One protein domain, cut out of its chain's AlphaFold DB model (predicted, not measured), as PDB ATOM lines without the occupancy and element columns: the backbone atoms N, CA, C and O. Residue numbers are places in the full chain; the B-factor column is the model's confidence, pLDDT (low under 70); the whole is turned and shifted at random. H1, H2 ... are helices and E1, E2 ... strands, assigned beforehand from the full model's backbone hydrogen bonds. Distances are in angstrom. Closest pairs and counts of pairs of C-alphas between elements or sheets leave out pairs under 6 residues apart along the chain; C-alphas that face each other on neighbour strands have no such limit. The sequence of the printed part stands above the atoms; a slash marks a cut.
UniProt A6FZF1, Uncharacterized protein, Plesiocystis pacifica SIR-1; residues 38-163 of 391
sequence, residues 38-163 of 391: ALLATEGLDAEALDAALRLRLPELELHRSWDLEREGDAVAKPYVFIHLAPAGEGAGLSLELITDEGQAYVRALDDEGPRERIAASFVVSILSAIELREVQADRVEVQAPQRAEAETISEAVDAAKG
ATOM      1  N   ALA A  38      44.359 -15.264  17.301       94.75
ATOM      2  CA  ALA A  38      44.729 -13.867  17.116       94.75
ATOM      3  C   ALA A  38      43.518 -12.933  17.184       94.75
ATOM      4  O   ALA A  38      42.497 -13.159  16.533       94.75
ATOM      5  N   LEU A  39      43.663 -11.862  17.962       95.25
ATOM      6  CA  LEU A  39      42.674 -10.801  18.141       95.25
ATOM      7  C   LEU A  39      43.029  -9.659  17.188       95.25
ATOM      8  O   LEU A  39      44.049  -9.003  17.377       95.25
ATOM      9  N   LEU A  40      42.239  -9.461  16.136       95.75
ATOM     10  CA  LEU A  40      42.573  -8.571  15.025       95.75
ATOM     11  C   LEU A  40      41.779  -7.260  15.090       95.75
ATOM     12  O   LEU A  40      40.558  -7.269  14.940       95.75
ATOM     13  N   ALA A  41      42.493  -6.141  15.210       95.31
ATOM     14  CA  ALA A  41      41.987  -4.785  15.025       95.31
ATOM     15  C   ALA A  41      42.676  -4.104  13.836       95.31
ATOM     16  O   ALA A  41      43.875  -4.265  13.605       95.31
ATOM     17  N   THR A  42      41.915  -3.328  13.069       94.50
ATOM     18  CA  THR A  42      42.433  -2.635  11.885       94.50
ATOM     19  C   THR A  42      41.816  -1.258  11.734       94.50
ATOM     20  O   THR A  42      40.594  -1.123  11.815       94.50
ATOM     21  N   GLU A  43      42.633  -0.278  11.374       93.06
ATOM     22  CA  GLU A  43      42.218   1.064  10.982       93.06
ATOM     23  C   GLU A  43      42.698   1.360   9.556       93.06
ATOM     24  O   GLU A  43      43.827   1.055   9.179       93.06
ATOM     25  N   GLY A  44      41.832   1.944   8.722       89.38
ATOM     26  CA  GLY A  44      42.205   2.358   7.361       89.38
ATOM     27  C   GLY A  44      42.488   1.226   6.356       89.38
ATOM     28  O   GLY A  44      42.942   1.521   5.250       89.38
ATOM     29  N   LEU A  45      42.205  -0.034   6.707       92.44
ATOM     30  CA  LEU A  45      42.307  -1.217   5.840       92.44
ATOM     31  C   LEU A  45      40.937  -1.870   5.616       92.44
ATOM     32  O   LEU A  45      40.053  -1.786   6.471       92.44
ATOM     33  N   ASP A  46      40.772  -2.571   4.491       94.88
ATOM     34  CA  ASP A  46      39.619  -3.454   4.290       94.88
ATOM     35  C   ASP A  46      39.770  -4.721   5.153       94.88
ATOM     36  O   ASP A  46      40.552  -5.631   4.853       94.88
ATOM     37  N   ALA A  47      39.002  -4.781   6.243       92.12
ATOM     38  CA  ALA A  47      39.046  -5.875   7.207       92.12
ATOM     39  C   ALA A  47      38.666  -7.242   6.604       92.12
ATOM     40  O   ALA A  47      39.168  -8.272   7.061       92.12
ATOM     41  N   GLU A  48      37.788  -7.288   5.594       93.88
ATOM     42  CA  GLU A  48      37.420  -8.546   4.935       93.88
ATOM     43  C   GLU A  48      38.543  -9.050   4.032       93.88
ATOM     44  O   GLU A  48      38.893 -10.233   4.080       93.88
ATOM     45  N   ALA A  49      39.147  -8.153   3.253       94.50
ATOM     46  CA  ALA A  49      40.269  -8.497   2.389       94.50
ATOM     47  C   ALA A  49      41.516  -8.907   3.194       94.50
ATOM     48  O   ALA A  49      42.207  -9.857   2.803       94.50
ATOM     49  N   LEU A  50      41.785  -8.247   4.326       95.25
ATOM     50  CA  LEU A  50      42.890  -8.607   5.215       95.25
ATOM     51  C   LEU A  50      42.689  -9.982   5.859       95.25
ATOM     52  O   LEU A  50      43.597 -10.810   5.815       95.25
ATOM     53  N   ASP A  51      41.512 -10.260   6.417       94.88
ATOM     54  CA  ASP A  51      41.208 -11.564   7.022       94.88
ATOM     55  C   ASP A  51      41.286 -12.700   5.997       94.88
ATOM     56  O   ASP A  51      41.905 -13.728   6.269       94.88
ATOM     57  N   ALA A  52      40.762 -12.500   4.783       93.94
ATOM     58  CA  ALA A  52      40.922 -13.469   3.704       93.94
ATOM     59  C   ALA A  52      42.409 -13.714   3.380       93.94
ATOM     60  O   ALA A  52      42.833 -14.856   3.186       93.94
ATOM     61  N   ALA A  53      43.225 -12.656   3.351       95.31
ATOM     62  CA  ALA A  53      44.658 -12.760   3.101       95.31
ATOM     63  C   ALA A  53      45.426 -13.450   4.246       95.31
ATOM     64  O   ALA A  53      46.369 -14.198   3.960       95.31
ATOM     65  N   LEU A  54      45.033 -13.223   5.503       95.56
ATOM     66  CA  LEU A  54      45.612 -13.864   6.684       95.56
ATOM     67  C   LEU A  54      45.247 -15.350   6.744       95.56
ATOM     68  O   LEU A  54      46.147 -16.173   6.868       95.56
ATOM     69  N   ARG A  55      43.976 -15.721   6.540       95.12
ATOM     70  CA  ARG A  55      43.524 -17.130   6.545       95.12
ATOM     71  C   ARG A  55      44.206 -17.989   5.485       95.12
ATOM     72  O   ARG A  55      44.463 -19.163   5.715       95.12
ATOM     73  N   LEU A  56      44.532 -17.408   4.329       92.81
ATOM     74  CA  LEU A  56      45.290 -18.107   3.286       92.81
ATOM     75  C   LEU A  56      46.727 -18.447   3.711       92.81
ATOM     76  O   LEU A  56      47.311 -19.375   3.159       92.81
ATOM     77  N   ARG A  57      47.313 -17.682   4.638       93.56
ATOM     78  CA  ARG A  57      48.711 -17.831   5.075       93.56
ATOM     79  C   ARG A  57      48.841 -18.511   6.437       93.56
ATOM     80  O   ARG A  57      49.837 -19.181   6.677       93.56
ATOM     81  N   LEU A  58      47.844 -18.340   7.302       93.94
ATOM     82  CA  LEU A  58      47.769 -18.870   8.663       93.94
ATOM     83  C   LEU A  58      46.464 -19.667   8.823       93.94
ATOM     84  O   LEU A  58      45.597 -19.267   9.598       93.94
ATOM     85  N   PRO A  59      46.278 -20.775   8.077       91.75
ATOM     86  CA  PRO A  59      45.007 -21.503   8.047       91.75
ATOM     87  C   PRO A  59      44.623 -22.140   9.388       91.75
ATOM     88  O   PRO A  59      43.467 -22.499   9.587       91.75
ATOM     89  N   GLU A  60      45.585 -22.292  10.295       89.94
ATOM     90  CA  GLU A  60      45.399 -22.916  11.606       89.94
ATOM     91  C   GLU A  60      45.275 -21.899  12.754       89.94
ATOM     92  O   GLU A  60      45.006 -22.305  13.879       89.94
ATOM     93  N   LEU A  61      45.479 -20.600  12.496       92.31
ATOM     94  CA  LEU A  61      45.355 -19.548  13.509       92.31
ATOM     95  C   LEU A  61      43.905 -19.056  13.556       92.31
ATOM     96  O   LEU A  61      43.374 -18.578  12.550       92.31
ATOM     97  N   GLU A  62      43.262 -19.151  14.718       93.44
ATOM     98  CA  GLU A  62      41.881 -18.697  14.876       93.44
ATOM     99  C   GLU A  62      41.826 -17.165  14.952       93.44
ATOM    100  O   GLU A  62      42.335 -16.555  15.890       93.44
ATOM    101  N   LEU A  63      41.236 -16.523  13.939       93.19
ATOM    102  CA  LEU A  63      41.152 -15.063  13.856       93.19
ATOM    103  C   LEU A  63      39.831 -14.551  14.444       93.19
ATOM    104  O   LEU A  63      38.755 -14.840  13.911       93.19
ATOM    105  N   HIS A  64      39.920 -13.713  15.476       93.38
ATOM    106  CA  HIS A  64      38.784 -13.056  16.119       93.38
ATOM    107  C   HIS A  64      38.811 -11.552  15.819       93.38
ATOM    108  O   HIS A  64      39.751 -10.857  16.189       93.38
ATOM    109  N   ARG A  65      37.763 -11.029  15.167       89.25
ATOM    110  CA  ARG A  65      37.607  -9.577  14.907       89.25
ATOM    111  C   ARG A  65      36.768  -8.850  15.961       89.25
ATOM    112  O   ARG A  65      36.701  -7.630  15.982       89.25
ATOM    113  N   SER A  66      36.077  -9.619  16.793       86.31
ATOM    114  CA  SER A  66      35.273  -9.156  17.915       86.31
ATOM    115  C   SER A  66      35.570 -10.096  19.068       86.31
ATOM    116  O   SER A  66      35.535 -11.310  18.873       86.31
ATOM    117  N   TRP A  67      35.878  -9.541  20.235       89.94
ATOM    118  CA  TRP A  67      36.207 -10.301  21.436       89.94
ATOM    119  C   TRP A  67      35.835  -9.510  22.691       89.94
ATOM    120  O   TRP A  67      35.865  -8.275  22.697       89.94
ATOM    121  N   ASP A  68      35.505 -10.240  23.751       88.00
ATOM    122  CA  ASP A  68      35.342  -9.731  25.115       88.00
ATOM    123  C   ASP A  68      35.910 -10.792  26.068       88.00
ATOM    124  O   ASP A  68      35.197 -11.685  26.530       88.00
ATOM    125  N   LEU A  69      37.222 -10.731  26.321       83.50
ATOM    126  CA  LEU A  69      37.951 -11.731  27.112       83.50
ATOM    127  C   LEU A  69      37.447 -11.807  28.559       83.50
ATOM    128  O   LEU A  69      37.545 -12.858  29.190       83.50
ATOM    129  N   GLU A  70      36.861 -10.728  29.081       82.25
ATOM    130  CA  GLU A  70      36.306 -10.699  30.436       82.25
ATOM    131  C   GLU A  70      34.992 -11.476  30.552       82.25
ATOM    132  O   GLU A  70      34.724 -12.095  31.585       82.25
ATOM    133  N   ARG A  71      34.158 -11.453  29.504       76.50
ATOM    134  CA  ARG A  71      32.934 -12.265  29.445       76.50
ATOM    135  C   ARG A  71      33.197 -13.695  29.025       76.50
ATOM    136  O   ARG A  71      32.510 -14.602  29.492       76.50
ATOM    137  N   GLU A  72      34.120 -13.867  28.090       65.94
ATOM    138  CA  GLU A  72      34.289 -15.124  27.381       65.94
ATOM    139  C   GLU A  72      35.339 -16.031  28.015       65.94
ATOM    140  O   GLU A  72      35.274 -17.220  27.733       65.94
ATOM    141  N   GLY A  73      36.203 -15.509  28.905       58.03
ATOM    142  CA  GLY A  73      37.023 -16.195  29.923       58.03
ATOM    143  C   GLY A  73      37.956 -17.318  29.444       58.03
ATOM    144  O   GLY A  73      39.167 -17.233  29.625       58.03
ATOM    145  N   ASP A  74      37.371 -18.344  28.827       55.81
ATOM    146  CA  ASP A  74      37.969 -19.569  28.290       55.81
ATOM    147  C   ASP A  74      37.716 -19.770  26.771       55.81
ATOM    148  O   ASP A  74      38.181 -20.761  26.212       55.81
ATOM    149  N   ALA A  75      36.963 -18.894  26.085       66.69
ATOM    150  CA  ALA A  75      36.586 -19.118  24.679       66.69
ATOM    151  C   ALA A  75      37.707 -18.818  23.671       66.69
ATOM    152  O   ALA A  75      37.740 -19.425  22.605       66.69
ATOM    153  N   VAL A  76      38.618 -17.898  23.998       81.38
ATOM    154  CA  VAL A  76      39.790 -17.617  23.159       81.38
ATOM    155  C   VAL A  76      40.920 -18.533  23.603       81.38
ATOM    156  O   VAL A  76      41.386 -18.463  24.744       81.38
ATOM    157  N   ALA A  77      41.352 -19.410  22.701       80.75
ATOM    158  CA  ALA A  77      42.367 -20.399  23.002       80.75
ATOM    159  C   ALA A  77      43.715 -19.718  23.288       80.75
ATOM    160  O   ALA A  77      44.263 -18.983  22.466       80.75
ATOM    161  N   LYS A  78      44.264 -19.969  24.481       84.81
ATOM    162  CA  LYS A  78      45.640 -19.588  24.804       84.81
ATOM    163  C   LYS A  78      46.618 -20.604  24.215       84.81
ATOM    164  O   LYS A  78      46.339 -21.805  24.262       84.81
ATOM    165  N   PRO A  79      47.810 -20.173  23.786       90.19
ATOM    166  CA  PRO A  79      48.305 -18.786  23.759       90.19
ATOM    167  C   PRO A  79      47.688 -17.939  22.629       90.19
ATOM    168  O   PRO A  79      47.389 -18.471  21.561       90.19
ATOM    169  N   TYR A  80      47.502 -16.630  22.845       92.31
ATOM    170  CA  TYR A  80      46.946 -15.707  21.842       92.31
ATOM    171  C   TYR A  80      47.854 -14.501  21.581       92.31
ATOM    172  O   TYR A  80      48.721 -14.164  22.385       92.31
ATOM    173  N   VAL A  81      47.621 -13.820  20.457       95.62
ATOM    174  CA  VAL A  81      48.289 -12.561  20.101       95.62
ATOM    175  C   VAL A  81      47.270 -11.505  19.680       95.62
ATOM    176  O   VAL A  81      46.369 -11.770  18.889       95.62
ATOM    177  N   PHE A  82      47.392 -10.294  20.207       96.44
ATOM    178  CA  PHE A  82      46.668  -9.132  19.704       96.44
ATOM    179  C   PHE A  82      47.431  -8.515  18.532       96.44
ATOM    180  O   PHE A  82      48.647  -8.357  18.613       96.44
ATOM    181  N   ILE A  83      46.718  -8.183  17.457       97.06
ATOM    182  CA  ILE A  83      47.249  -7.632  16.213       97.06
ATOM    183  C   ILE A  83      46.488  -6.355  15.885       97.06
ATOM    184  O   ILE A  83      45.288  -6.403  15.614       97.06
ATOM    185  N   HIS A  84      47.197  -5.235  15.852       96.56
ATOM    186  CA  HIS A  84      46.675  -3.950  15.418       96.56
ATOM    187  C   HIS A  84      47.430  -3.457  14.187       96.56
ATOM    188  O   HIS A  84      48.658  -3.503  14.133       96.56
ATOM    189  N   LEU A  85      46.682  -3.019  13.180       95.12
ATOM    190  CA  LEU A  85      47.219  -2.425  11.961       95.12
ATOM    191  C   LEU A  85      46.546  -1.079  11.723       95.12
ATOM    192  O   LEU A  85      45.330  -1.036  11.538       95.12
ATOM    193  N   ALA A  86      47.327  -0.008  11.666       93.75
ATOM    194  CA  ALA A  86      46.826   1.345  11.431       93.75
ATOM    195  C   ALA A  86      47.748   2.126  10.482       93.75
ATOM    196  O   ALA A  86      48.903   1.742  10.300       93.75
ATOM    197  N   PRO A  87      47.297   3.226   9.858       90.31
ATOM    198  CA  PRO A  87      48.172   4.095   9.078       90.31
ATOM    199  C   PRO A  87      49.299   4.680   9.943       90.31
ATOM    200  O   PRO A  87      49.072   5.140  11.062       90.31
ATOM    201  N   ALA A  88      50.523   4.688   9.418       85.25
ATOM    202  CA  ALA A  88      51.680   5.263  10.095       85.25
ATOM    203  C   ALA A  88      51.711   6.794   9.923       85.25
ATOM    204  O   ALA A  88      52.369   7.303   9.019       85.25
ATOM    205  N   GLY A  89      51.013   7.531  10.794       79.38
ATOM    206  CA  GLY A  89      51.133   8.994  10.925       79.38
ATOM    207  C   GLY A  89      51.076   9.784   9.604       79.38
ATOM    208  O   GLY A  89      50.335   9.432   8.692       79.38
ATOM    209  N   GLU A  90      51.864  10.864   9.491       69.25
ATOM    210  CA  GLU A  90      51.939  11.727   8.290       69.25
ATOM    211  C   GLU A  90      52.618  11.064   7.061       69.25
ATOM    212  O   GLU A  90      52.867  11.726   6.052       69.25
ATOM    213  N   GLY A  91      52.915   9.760   7.112       67.19
ATOM    214  CA  GLY A  91      53.569   9.000   6.043       67.19
ATOM    215  C   GLY A  91      52.628   8.082   5.250       67.19
ATOM    216  O   GLY A  91      51.523   7.746   5.669       67.19
ATOM    217  N   ALA A  92      53.093   7.619   4.087       67.62
ATOM    218  CA  ALA A  92      52.398   6.630   3.255       67.62
ATOM    219  C   ALA A  92      52.691   5.179   3.701       67.62
ATOM    220  O   ALA A  92      53.015   4.330   2.874       67.62
ATOM    221  N   GLY A  93      52.611   4.902   5.006       86.31
ATOM    222  CA  GLY A  93      52.953   3.599   5.587       86.31
ATOM    223  C   GLY A  93      51.868   3.020   6.495       86.31
ATOM    224  O   GLY A  93      50.851   3.661   6.771       86.31
ATOM    225  N   LEU A  94      52.104   1.803   6.976       91.75
ATOM    226  CA  LEU A  94      51.307   1.125   7.999       91.75
ATOM    227  C   LEU A  94      52.158   0.906   9.256       91.75
ATOM    228  O   LEU A  94      53.349   0.621   9.170       91.75
ATOM    229  N   SER A  95      51.542   1.025  10.422       93.31
ATOM    230  CA  SER A  95      52.075   0.588  11.707       93.31
ATOM    231  C   SER A  95      51.442  -0.754  12.055       93.31
ATOM    232  O   SER A  95      50.228  -0.916  11.923       93.31
ATOM    233  N   LEU A  96      52.270  -1.713  12.452       95.44
ATOM    234  CA  LEU A  96      51.865  -2.990  13.022       95.44
ATOM    235  C   LEU A  96      52.239  -2.988  14.500       95.44
ATOM    236  O   LEU A  96      53.424  -2.902  14.832       95.44
ATOM    237  N   GLU A  97      51.250  -3.161  15.366       95.50
ATOM    238  CA  GLU A  97      51.458  -3.444  16.779       95.50
ATOM    239  C   GLU A  97      50.986  -4.868  17.107       95.50
ATOM    240  O   GLU A  97      49.854  -5.255  16.814       95.50
ATOM    241  N   LEU A  98      51.866  -5.664  17.713       96.50
ATOM    242  CA  LEU A  98      51.572  -7.010  18.202       96.50
ATOM    243  C   LEU A  98      51.784  -7.060  19.710       96.50
ATOM    244  O   LEU A  98      52.842  -6.649  20.176       96.50
ATOM    245  N   ILE A  99      50.824  -7.598  20.459       96.19
ATOM    246  CA  ILE A  99      50.951  -7.793  21.911       96.19
ATOM    247  C   ILE A  99      50.623  -9.251  22.240       96.19
ATOM    248  O   ILE A  99      49.528  -9.724  21.934       96.19
ATOM    249  N   THR A 100      51.564  -9.980  22.835       95.19
ATOM    250  CA  THR A 100      51.361 -11.386  23.233       95.19
ATOM    251  C   THR A 100      50.564 -11.491  24.533       95.19
ATOM    252  O   THR A 100      50.463 -10.530  25.298       95.19
ATOM    253  N   ASP A 101      50.018 -12.671  24.829       92.00
ATOM    254  CA  ASP A 101      49.365 -12.958  26.113       92.00
ATOM    255  C   ASP A 101      50.325 -12.893  27.319       92.00
ATOM    256  O   ASP A 101      49.884 -12.686  28.450       92.00
ATOM    257  N   GLU A 102      51.636 -12.996  27.079       91.81
ATOM    258  CA  GLU A 102      52.704 -12.760  28.064       91.81
ATOM    259  C   GLU A 102      53.023 -11.264  28.280       91.81
ATOM    260  O   GLU A 102      53.850 -10.916  29.125       91.81
ATOM    261  N   GLY A 103      52.384 -10.371  27.522       93.12
ATOM    262  CA  GLY A 103      52.559  -8.924  27.611       93.12
ATOM    263  C   GLY A 103      53.819  -8.386  26.930       93.12
ATOM    264  O   GLY A 103      54.335  -7.332  27.304       93.12
ATOM    265  N   GLN A 104      54.347  -9.105  25.940       95.69
ATOM    266  CA  GLN A 104      55.429  -8.610  25.089       95.69
ATOM    267  C   GLN A 104      54.832  -7.834  23.919       95.69
ATOM    268  O   GLN A 104      53.964  -8.359  23.222       95.69
ATOM    269  N   ALA A 105      55.305  -6.609  23.695       95.56
ATOM    270  CA  ALA A 105      54.838  -5.759  22.608       95.56
ATOM    271  C   ALA A 105      55.907  -5.582  21.523       95.56
ATOM    272  O   ALA A 105      57.085  -5.363  21.819       95.56
ATOM    273  N   TYR A 106      55.467  -5.639  20.268       95.31
ATOM    274  CA  TYR A 106      56.282  -5.453  19.074       95.31
ATOM    275  C   TYR A 106      55.620  -4.403  18.180       95.31
ATOM    276  O   TYR A 106      54.484  -4.588  17.751       95.31
ATOM    277  N   VAL A 107      56.328  -3.319  17.883       94.44
ATOM    278  CA  VAL A 107      55.867  -2.182  17.083       94.44
ATOM    279  C   VAL A 107      56.760  -2.056  15.857       94.44
ATOM    280  O   VAL A 107      57.980  -1.915  15.960       94.44
ATOM    281  N   ARG A 108      56.180  -2.133  14.662       94.19
ATOM    282  CA  ARG A 108      56.933  -2.073  13.403       94.19
ATOM    283  C   ARG A 108      56.244  -1.153  12.407       94.19
ATOM    284  O   ARG A 108      55.036  -1.237  12.224       94.19
ATOM    285  N   ALA A 109      57.031  -0.327  11.725       92.00
ATOM    286  CA  ALA A 109      56.572   0.434  10.571       92.00
ATOM    287  C   ALA A 109      56.788  -0.373   9.283       92.00
ATOM    288  O   ALA A 109      57.784  -1.087   9.140       92.00
ATOM    289  N   LEU A 110      55.848  -0.249   8.358       88.56
ATOM    290  CA  LEU A 110      55.835  -0.890   7.054       88.56
ATOM    291  C   LEU A 110      55.637   0.188   5.987       88.56
ATOM    292  O   LEU A 110      54.607   0.865   5.971       88.56
ATOM    293  N   ASP A 111      56.601   0.308   5.079       85.69
ATOM    294  CA  ASP A 111      56.437   1.111   3.870       85.69
ATOM    295  C   ASP A 111      55.463   0.396   2.928       85.69
ATOM    296  O   ASP A 111      55.614  -0.797   2.643       85.69
ATOM    297  N   ASP A 112      54.441   1.107   2.459       76.75
ATOM    298  CA  ASP A 112      53.377   0.517   1.657       76.75
ATOM    299  C   ASP A 112      53.450   0.973   0.193       76.75
ATOM    300  O   ASP A 112      53.031   2.070  -0.175       76.75
ATOM    301  N   GLU A 113      53.951   0.080  -0.664       69.81
ATOM    302  CA  GLU A 113      53.858   0.193  -2.121       69.81
ATOM    303  C   GLU A 113      53.102  -1.019  -2.700       69.81
ATOM    304  O   GLU A 113      53.699  -1.988  -3.174       69.81
ATOM    305  N   GLY A 114      51.761  -0.996  -2.676       73.75
ATOM    306  CA  GLY A 114      50.943  -1.991  -3.381       73.75
ATOM    307  C   GLY A 114      49.574  -2.288  -2.755       73.75
ATOM    308  O   GLY A 114      48.974  -1.420  -2.127       73.75
ATOM    309  N   PRO A 115      49.012  -3.497  -2.977       81.94
ATOM    310  CA  PRO A 115      47.758  -3.918  -2.351       81.94
ATOM    311  C   PRO A 115      47.944  -4.103  -0.836       81.94
ATOM    312  O   PRO A 115      48.412  -5.160  -0.390       81.94
ATOM    313  N   ARG A 116      47.571  -3.071  -0.075       87.38
ATOM    314  CA  ARG A 116      47.841  -2.888   1.362       87.38
ATOM    315  C   ARG A 116      47.573  -4.131   2.203       87.38
ATOM    316  O   ARG A 116      48.430  -4.565   2.966       87.38
ATOM    317  N   GLU A 117      46.427  -4.776   2.007       93.69
ATOM    318  CA  GLU A 117      45.977  -5.909   2.823       93.69
ATOM    319  C   GLU A 117      46.837  -7.163   2.614       93.69
ATOM    320  O   GLU A 117      47.107  -7.914   3.552       93.69
ATOM    321  N   ARG A 118      47.324  -7.402   1.388       91.00
ATOM    322  CA  ARG A 118      48.197  -8.557   1.104       91.00
ATOM    323  C   ARG A 118      49.599  -8.359   1.663       91.00
ATOM    324  O   ARG A 118      50.221  -9.342   2.080       91.00
ATOM    325  N   ILE A 119      50.093  -7.123   1.626       90.44
ATOM    326  CA  ILE A 119      51.399  -6.757   2.175       90.44
ATOM    327  C   ILE A 119      51.328  -6.852   3.701       90.44
ATOM    328  O   ILE A 119      52.109  -7.605   4.279       90.44
ATOM    329  N   ALA A 120      50.325  -6.230   4.326       94.31
ATOM    330  CA  ALA A 120      50.081  -6.308   5.764       94.31
ATOM    331  C   ALA A 120      49.957  -7.761   6.256       94.31
ATOM    332  O   ALA A 120      50.650  -8.148   7.194       94.31
ATOM    333  N   ALA A 121      49.177  -8.610   5.573       95.88
ATOM    334  CA  ALA A 121      49.066 -10.026   5.933       95.88
ATOM    335  C   ALA A 121      50.406 -10.776   5.842       95.88
ATOM    336  O   ALA A 121      50.711 -11.610   6.690       95.88
ATOM    337  N   SER A 122      51.220 -10.494   4.819       93.69
ATOM    338  CA  SER A 122      52.543 -11.124   4.676       93.69
ATOM    339  C   SER A 122      53.516 -10.635   5.753       93.69
ATOM    340  O   SER A 122      54.323 -11.416   6.252       93.69
ATOM    341  N   PHE A 123      53.404  -9.365   6.142       94.56
ATOM    342  CA  PHE A 123      54.213  -8.765   7.194       94.56
ATOM    343  C   PHE A 123      53.873  -9.336   8.575       94.56
ATOM    344  O   PHE A 123      54.774  -9.776   9.283       94.56
ATOM    345  N   VAL A 124      52.582  -9.446   8.909       96.38
ATOM    346  CA  VAL A 124      52.104 -10.103  10.140       96.38
ATOM    347  C   VAL A 124      52.657 -11.523  10.253       96.38
ATOM    348  O   VAL A 124      53.238 -11.872  11.276       96.38
ATOM    349  N   VAL A 125      52.550 -12.324   9.186       95.75
ATOM    350  CA  VAL A 125      53.087 -13.696   9.151       95.75
ATOM    351  C   VAL A 125      54.586 -13.709   9.429       95.75
ATOM    352  O   VAL A 125      55.049 -14.488  10.256       95.75
ATOM    353  N   SER A 126      55.336 -12.821   8.776       94.44
ATOM    354  CA  SER A 126      56.783 -12.730   8.960       94.44
ATOM    355  C   SER A 126      57.163 -12.416  10.408       94.44
ATOM    356  O   SER A 126      58.101 -13.019  10.926       94.44
ATOM    357  N   ILE A 127      56.459 -11.488  11.069       95.50
ATOM    358  CA  ILE A 127      56.768 -11.126  12.458       95.50
ATOM    359  C   ILE A 127      56.348 -12.233  13.428       95.50
ATOM    360  O   ILE A 127      57.132 -12.572  14.309       95.50
ATOM    361  N   LEU A 128      55.178 -12.853  13.247       95.06
ATOM    362  CA  LEU A 128      54.755 -13.981  14.085       95.06
ATOM    363  C   LEU A 128      55.749 -15.148  14.007       95.06
ATOM    364  O   LEU A 128      56.114 -15.706  15.041       95.06
ATOM    365  N   SER A 129      56.257 -15.462  12.811       91.50
ATOM    366  CA  SER A 129      57.301 -16.477  12.639       91.50
ATOM    367  C   SER A 129      58.635 -16.063  13.268       91.50
ATOM    368  O   SER A 129      59.298 -16.892  13.890       91.50
ATOM    369  N   ALA A 130      59.032 -14.789  13.179       91.25
ATOM    370  CA  ALA A 130      60.240 -14.308  13.854       91.25
ATOM    371  C   ALA A 130      60.123 -14.381  15.389       91.25
ATOM    372  O   ALA A 130      61.103 -14.700  16.065       91.25
ATOM    373  N   ILE A 131      58.935 -14.112  15.948       92.88
ATOM    374  CA  ILE A 131      58.652 -14.261  17.385       92.88
ATOM    375  C   ILE A 131      58.752 -15.737  17.787       92.88
ATOM    376  O   ILE A 131      59.423 -16.062  18.766       92.88
ATOM    377  N   GLU A 132      58.156 -16.637  17.000       89.06
ATOM    378  CA  GLU A 132      58.216 -18.088  17.217       89.06
ATOM    379  C   GLU A 132      59.651 -18.622  17.243       89.06
ATOM    380  O   GLU A 132      60.024 -19.388  18.136       89.06
ATOM    381  N   LEU A 133      60.486 -18.153  16.316       88.38
ATOM    382  CA  LEU A 133      61.900 -18.514  16.235       88.38
ATOM    383  C   LEU A 133      62.785 -17.754  17.240       88.38
ATOM    384  O   LEU A 133      63.982 -18.031  17.331       88.38
ATOM    385  N   ARG A 134      62.212 -16.828  18.024       89.06
ATOM    386  CA  ARG A 134      62.919 -15.932  18.961       89.06
ATOM    387  C   ARG A 134      64.023 -15.108  18.291       89.06
ATOM    388  O   ARG A 134      65.052 -14.817  18.899       89.06
ATOM    389  N   GLU A 135      63.805 -14.728  17.037       91.69
ATOM    390  CA  GLU A 135      64.742 -13.932  16.237       91.69
ATOM    391  C   GLU A 135      64.568 -12.423  16.456       91.69
ATOM    392  O   GLU A 135      65.448 -11.638  16.103       91.69
ATOM    393  N   VAL A 136      63.454 -12.009  17.066       92.19
ATOM    394  CA  VAL A 136      63.126 -10.606  17.335       92.19
ATOM    395  C   VAL A 136      62.919 -10.365  18.831       92.19
ATOM    396  O   VAL A 136      62.268 -11.148  19.521       92.19
ATOM    397  N   GLN A 137      63.483  -9.269  19.338       92.88
ATOM    398  CA  GLN A 137      63.261  -8.815  20.712       92.88
ATOM    399  C   GLN A 137      62.008  -7.939  20.781       92.88
ATOM    400  O   GLN A 137      61.712  -7.203  19.836       92.88
ATOM    401  N   ALA A 138      61.278  -8.047  21.891       92.75
ATOM    402  CA  ALA A 138      60.140  -7.185  22.169       92.75
ATOM    403  C   ALA A 138      60.624  -5.752  22.404       92.75
ATOM    404  O   ALA A 138      61.634  -5.544  23.079       92.75
ATOM    405  N   ASP A 139      59.901  -4.773  21.866       91.88
ATOM    406  CA  ASP A 139      60.217  -3.360  22.096       91.88
ATOM    407  C   ASP A 139      59.828  -2.955  23.520       91.88
ATOM    408  O   ASP A 139      60.464  -2.093  24.128       91.88
ATOM    409  N   ARG A 140      58.800  -3.616  24.071       91.25
ATOM    410  CA  ARG A 140      58.372  -3.476  25.465       91.25
ATOM    411  C   ARG A 140      57.935  -4.806  26.060       91.25
ATOM    412  O   ARG A 140      57.518  -5.727  25.358       91.25
ATOM    413  N   VAL A 141      57.997  -4.870  27.382       91.94
ATOM    414  CA  VAL A 141      57.526  -5.988  28.203       91.94
ATOM    415  C   VAL A 141      56.493  -5.478  29.205       91.94
ATOM    416  O   VAL A 141      56.470  -4.284  29.498       91.94
ATOM    417  N   GLU A 142      55.660  -6.379  29.725       89.88
ATOM    418  CA  GLU A 142      54.598  -6.075  30.699       89.88
ATOM    419  C   GLU A 142      53.480  -5.155  30.155       89.88
ATOM    420  O   GLU A 142      52.792  -4.471  30.914       89.88
ATOM    421  N   VAL A 143      53.258  -5.156  28.836       91.12
ATOM    422  CA  VAL A 143      52.161  -4.425  28.180       91.12
ATOM    423  C   VAL A 143      50.886  -5.264  28.223       91.12
ATOM    424  O   VAL A 143      50.879  -6.416  27.802       91.12
ATOM    425  N   GLN A 144      49.780  -4.701  28.710       89.31
ATOM    426  CA  GLN A 144      48.509  -5.424  28.746       89.31
ATOM    427  C   GLN A 144      47.865  -5.461  27.355       89.31
ATOM    428  O   GLN A 144      47.594  -4.419  26.762       89.31
ATOM    429  N   ALA A 145      47.592  -6.665  26.846       88.00
ATOM    430  CA  ALA A 145      46.786  -6.836  25.642       88.00
ATOM    431  C   ALA A 145      45.332  -6.380  25.899       88.00
ATOM    432  O   ALA A 145      44.803  -6.621  26.996       88.00
ATOM    433  N   PRO A 146      44.663  -5.763  24.910       88.31
ATOM    434  CA  PRO A 146      43.312  -5.247  25.078       88.31
ATOM    435  C   PRO A 146      42.324  -6.387  25.325       88.31
ATOM    436  O   PRO A 146      42.238  -7.351  24.562       88.31
ATOM    437  N   GLN A 147      41.539  -6.256  26.393       87.06
ATOM    438  CA  GLN A 147      40.596  -7.298  26.808       87.06
ATOM    439  C   GLN A 147      39.298  -7.291  25.990       87.06
ATOM    440  O   GLN A 147      38.582  -8.291  25.973       87.06
ATOM    441  N   ARG A 148      38.995  -6.195  25.285       87.44
ATOM    442  CA  ARG A 148      37.790  -6.042  24.461       87.44
ATOM    443  C   ARG A 148      38.099  -5.391  23.121       87.44
ATOM    444  O   ARG A 148      39.018  -4.578  23.023       87.44
ATOM    445  N   ALA A 149      37.274  -5.690  22.122       86.94
ATOM    446  CA  ALA A 149      37.289  -5.049  20.804       86.94
ATOM    447  C   ALA A 149      36.649  -3.640  20.815       86.94
ATOM    448  O   ALA A 149      35.906  -3.274  19.904       86.94
ATOM    449  N   GLU A 150      36.883  -2.860  21.871       90.31
ATOM    450  CA  GLU A 150      36.395  -1.487  22.015       90.31
ATOM    451  C   GLU A 150      37.528  -0.516  21.655       90.31
ATOM    452  O   GLU A 150      38.671  -0.709  22.068       90.31
ATOM    453  N   ALA A 151      37.221   0.529  20.878       83.44
ATOM    454  CA  ALA A 151      38.228   1.468  20.373       83.44
ATOM    455  C   ALA A 151      39.045   2.130  21.498       83.44
ATOM    456  O   ALA A 151      40.255   2.278  21.364       83.44
ATOM    457  N   GLU A 152      38.403   2.471  22.620       86.88
ATOM    458  CA  GLU A 152      39.078   3.036  23.798       86.88
ATOM    459  C   GLU A 152      40.115   2.056  24.372       86.88
ATOM    460  O   GLU A 152      41.263   2.426  24.595       86.88
ATOM    461  N   THR A 153      39.754   0.777  24.513       85.38
ATOM    462  CA  THR A 153      40.634  -0.269  25.060       85.38
ATOM    463  C   THR A 153      41.797  -0.591  24.125       85.38
ATOM    464  O   THR A 153      42.914  -0.847  24.575       85.38
ATOM    465  N   ILE A 154      41.543  -0.573  22.816       89.25
ATOM    466  CA  ILE A 154      42.576  -0.743  21.791       89.25
ATOM    467  C   ILE A 154      43.556   0.433  21.839       89.25
ATOM    468  O   ILE A 154      44.762   0.200  21.884       89.25
ATOM    469  N   SER A 155      43.055   1.673  21.889       86.50
ATOM    470  CA  SER A 155      43.894   2.874  21.957       86.50
ATOM    471  C   SER A 155      44.806   2.849  23.180       86.50
ATOM    472  O   SER A 155      46.009   3.030  23.034       86.50
ATOM    473  N   GLU A 156      44.271   2.542  24.365       88.31
ATOM    474  CA  GLU A 156      45.062   2.461  25.600       88.31
ATOM    475  C   GLU A 156      46.196   1.424  25.504       88.31
ATOM    476  O   GLU A 156      47.330   1.695  25.911       88.31
ATOM    477  N   ALA A 157      45.921   0.247  24.932       85.62
ATOM    478  CA  ALA A 157      46.929  -0.797  24.749       85.62
ATOM    479  C   ALA A 157      48.002  -0.401  23.716       85.62
ATOM    480  O   ALA A 157      49.191  -0.664  23.918       85.62
ATOM    481  N   VAL A 158      47.601   0.255  22.625       87.06
ATOM    482  CA  VAL A 158      48.514   0.754  21.584       87.06
ATOM    483  C   VAL A 158      49.398   1.879  22.125       87.06
ATOM    484  O   VAL A 158      50.609   1.871  21.894       87.06
ATOM    485  N   ASP A 159      48.830   2.809  22.890       87.62
ATOM    486  CA  ASP A 159      49.572   3.897  23.528       87.62
ATOM    487  C   ASP A 159      50.580   3.353  24.544       87.62
ATOM    488  O   ASP A 159      51.723   3.807  24.585       87.62
ATOM    489  N   ALA A 160      50.217   2.318  25.309       84.19
ATOM    490  CA  ALA A 160      51.149   1.630  26.199       84.19
ATOM    491  C   ALA A 160      52.291   0.927  25.434       84.19
ATOM    492  O   ALA A 160      53.443   0.948  25.887       84.19
ATOM    493  N   ALA A 161      51.997   0.340  24.267       82.81
ATOM    494  CA  ALA A 161      52.979  -0.325  23.409       82.81
ATOM    495  C   ALA A 161      53.966   0.657  22.745       82.81
ATOM    496  O   ALA A 161      55.157   0.358  22.645       82.81
ATOM    497  N   LYS A 162      53.506   1.845  22.331       83.25
ATOM    498  CA  LYS A 162      54.356   2.919  21.775       83.25
ATOM    499  C   LYS A 162      55.129   3.656  22.871       83.25
ATOM    500  O   LYS A 162      56.333   3.885  22.743       83.25
ATOM    501  N   GLY A 163      54.426   3.924  23.972       75.12
ATOM    502  CA  GLY A 163      54.745   4.738  25.144       75.12
ATOM    503  C   GLY A 163      55.251   6.149  24.883       75.12
ATOM    504  O   GLY A 163      55.214   6.633  23.762       75.12
TER     505      GLY A 163
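Overview. This is residues 38 to 163 of the 391 residues of an uncharacterized protein of Plesiocystis pacifica SIR-1 (UniProt A6FZF1). A twisted sheet of five strands forms the core between helices: H3 packs slantwise over E4 and E5 on one face, with H1 next to it by E1 and E2, while H4 crosses the opposite face. The long stretch 133 to 150 leads from H3 to H4, and the short helix H2 lies farthest from the mean of the C-alphas, 18.9 A. The printed part has 126 residues, with elements in the order E1 H1 E2 H2 E3 E4 E5 H3 H4; the mixed sheet runs E2 E1 E3 E4 E5, and the class is mixed, helices and strands. It is compact, with a radius of gyration of the C-alphas of 13.6 A, and rounded, spanning 39 by 31 by 31 A.

Along the chain. In the sheet, E3 is residues 80 to 87, 23.6 A long, E4 is 93 to 100, 23.2 A, and E5 is 105 to 111, 20.0 A. E1 is residues 38 to 42, beginning at C-alpha 38 (44.729, -13.867, 17.116), and E2 is 62 to 64. H3, residues 116 to 132, is 24.3 A long and begins at C-alpha 116 (47.841, -2.888, 1.362). H4, residues 151 to 162, is 16.3 A long and ends at C-alpha 162 (54.356, 2.919, 21.775). H1 is residues 47 to 55, 12.1 A, and H2 is 69 to 72.

Arrangement. E3, E4 and E5 form a meander, each strand the antiparallel neighbour of the one before, and both pairs are hairpins. N 84 and O 97 are 2.8 A apart, and N 96 and O 108 2.8 A, within hydrogen-bond range. E1 is parallel to E3, with N 41 and O 83 at 2.8 A, and parallel to E2, with N 40 and O 64 at 2.9 A. E1, H1, E2 is a strand-helix-strand unit, two parallel neighbour strands with a helix between; E2, H2, E3 is a split one, with E1 between its strands. Both crossovers are right-handed. The domain has three layers, helices on both faces of the sheet: H1 and H3 on one, H4 on the other. H3 stands at 35 degrees to E4 on the local plane, at a height over the sheet of 8.9 A; the closest C-alphas of H3 and E4 are those of Val 124 and Leu 96, 7.7 A. H4 runs across the strands, 86 degrees to E3 on the local plane; its closest C-alpha pair with E5 is Ala 161 and Ala 105, 5.8 A. H1 and H3 touch, closest at the C-alphas of Leu 50 and Glu 117, 4.7 A, at a steep tilt of 43 degrees, the same way. H2 is not on the sheet. In H1, H3 and H4 every O i to N i+4 pair is within hydrogen-bond range; H2 is too short for one.

Size, cuts and confidence. The C-alphas of Arg 71 and Glu 113, the two farthest apart, are 39.9 A apart. The printed part has no cut; the link from H3 to H4, 18 residues, is long. Mean pLDDT of the printed part is 89.0, with residues 72 to 75, 90 to 92 and 113 under 70.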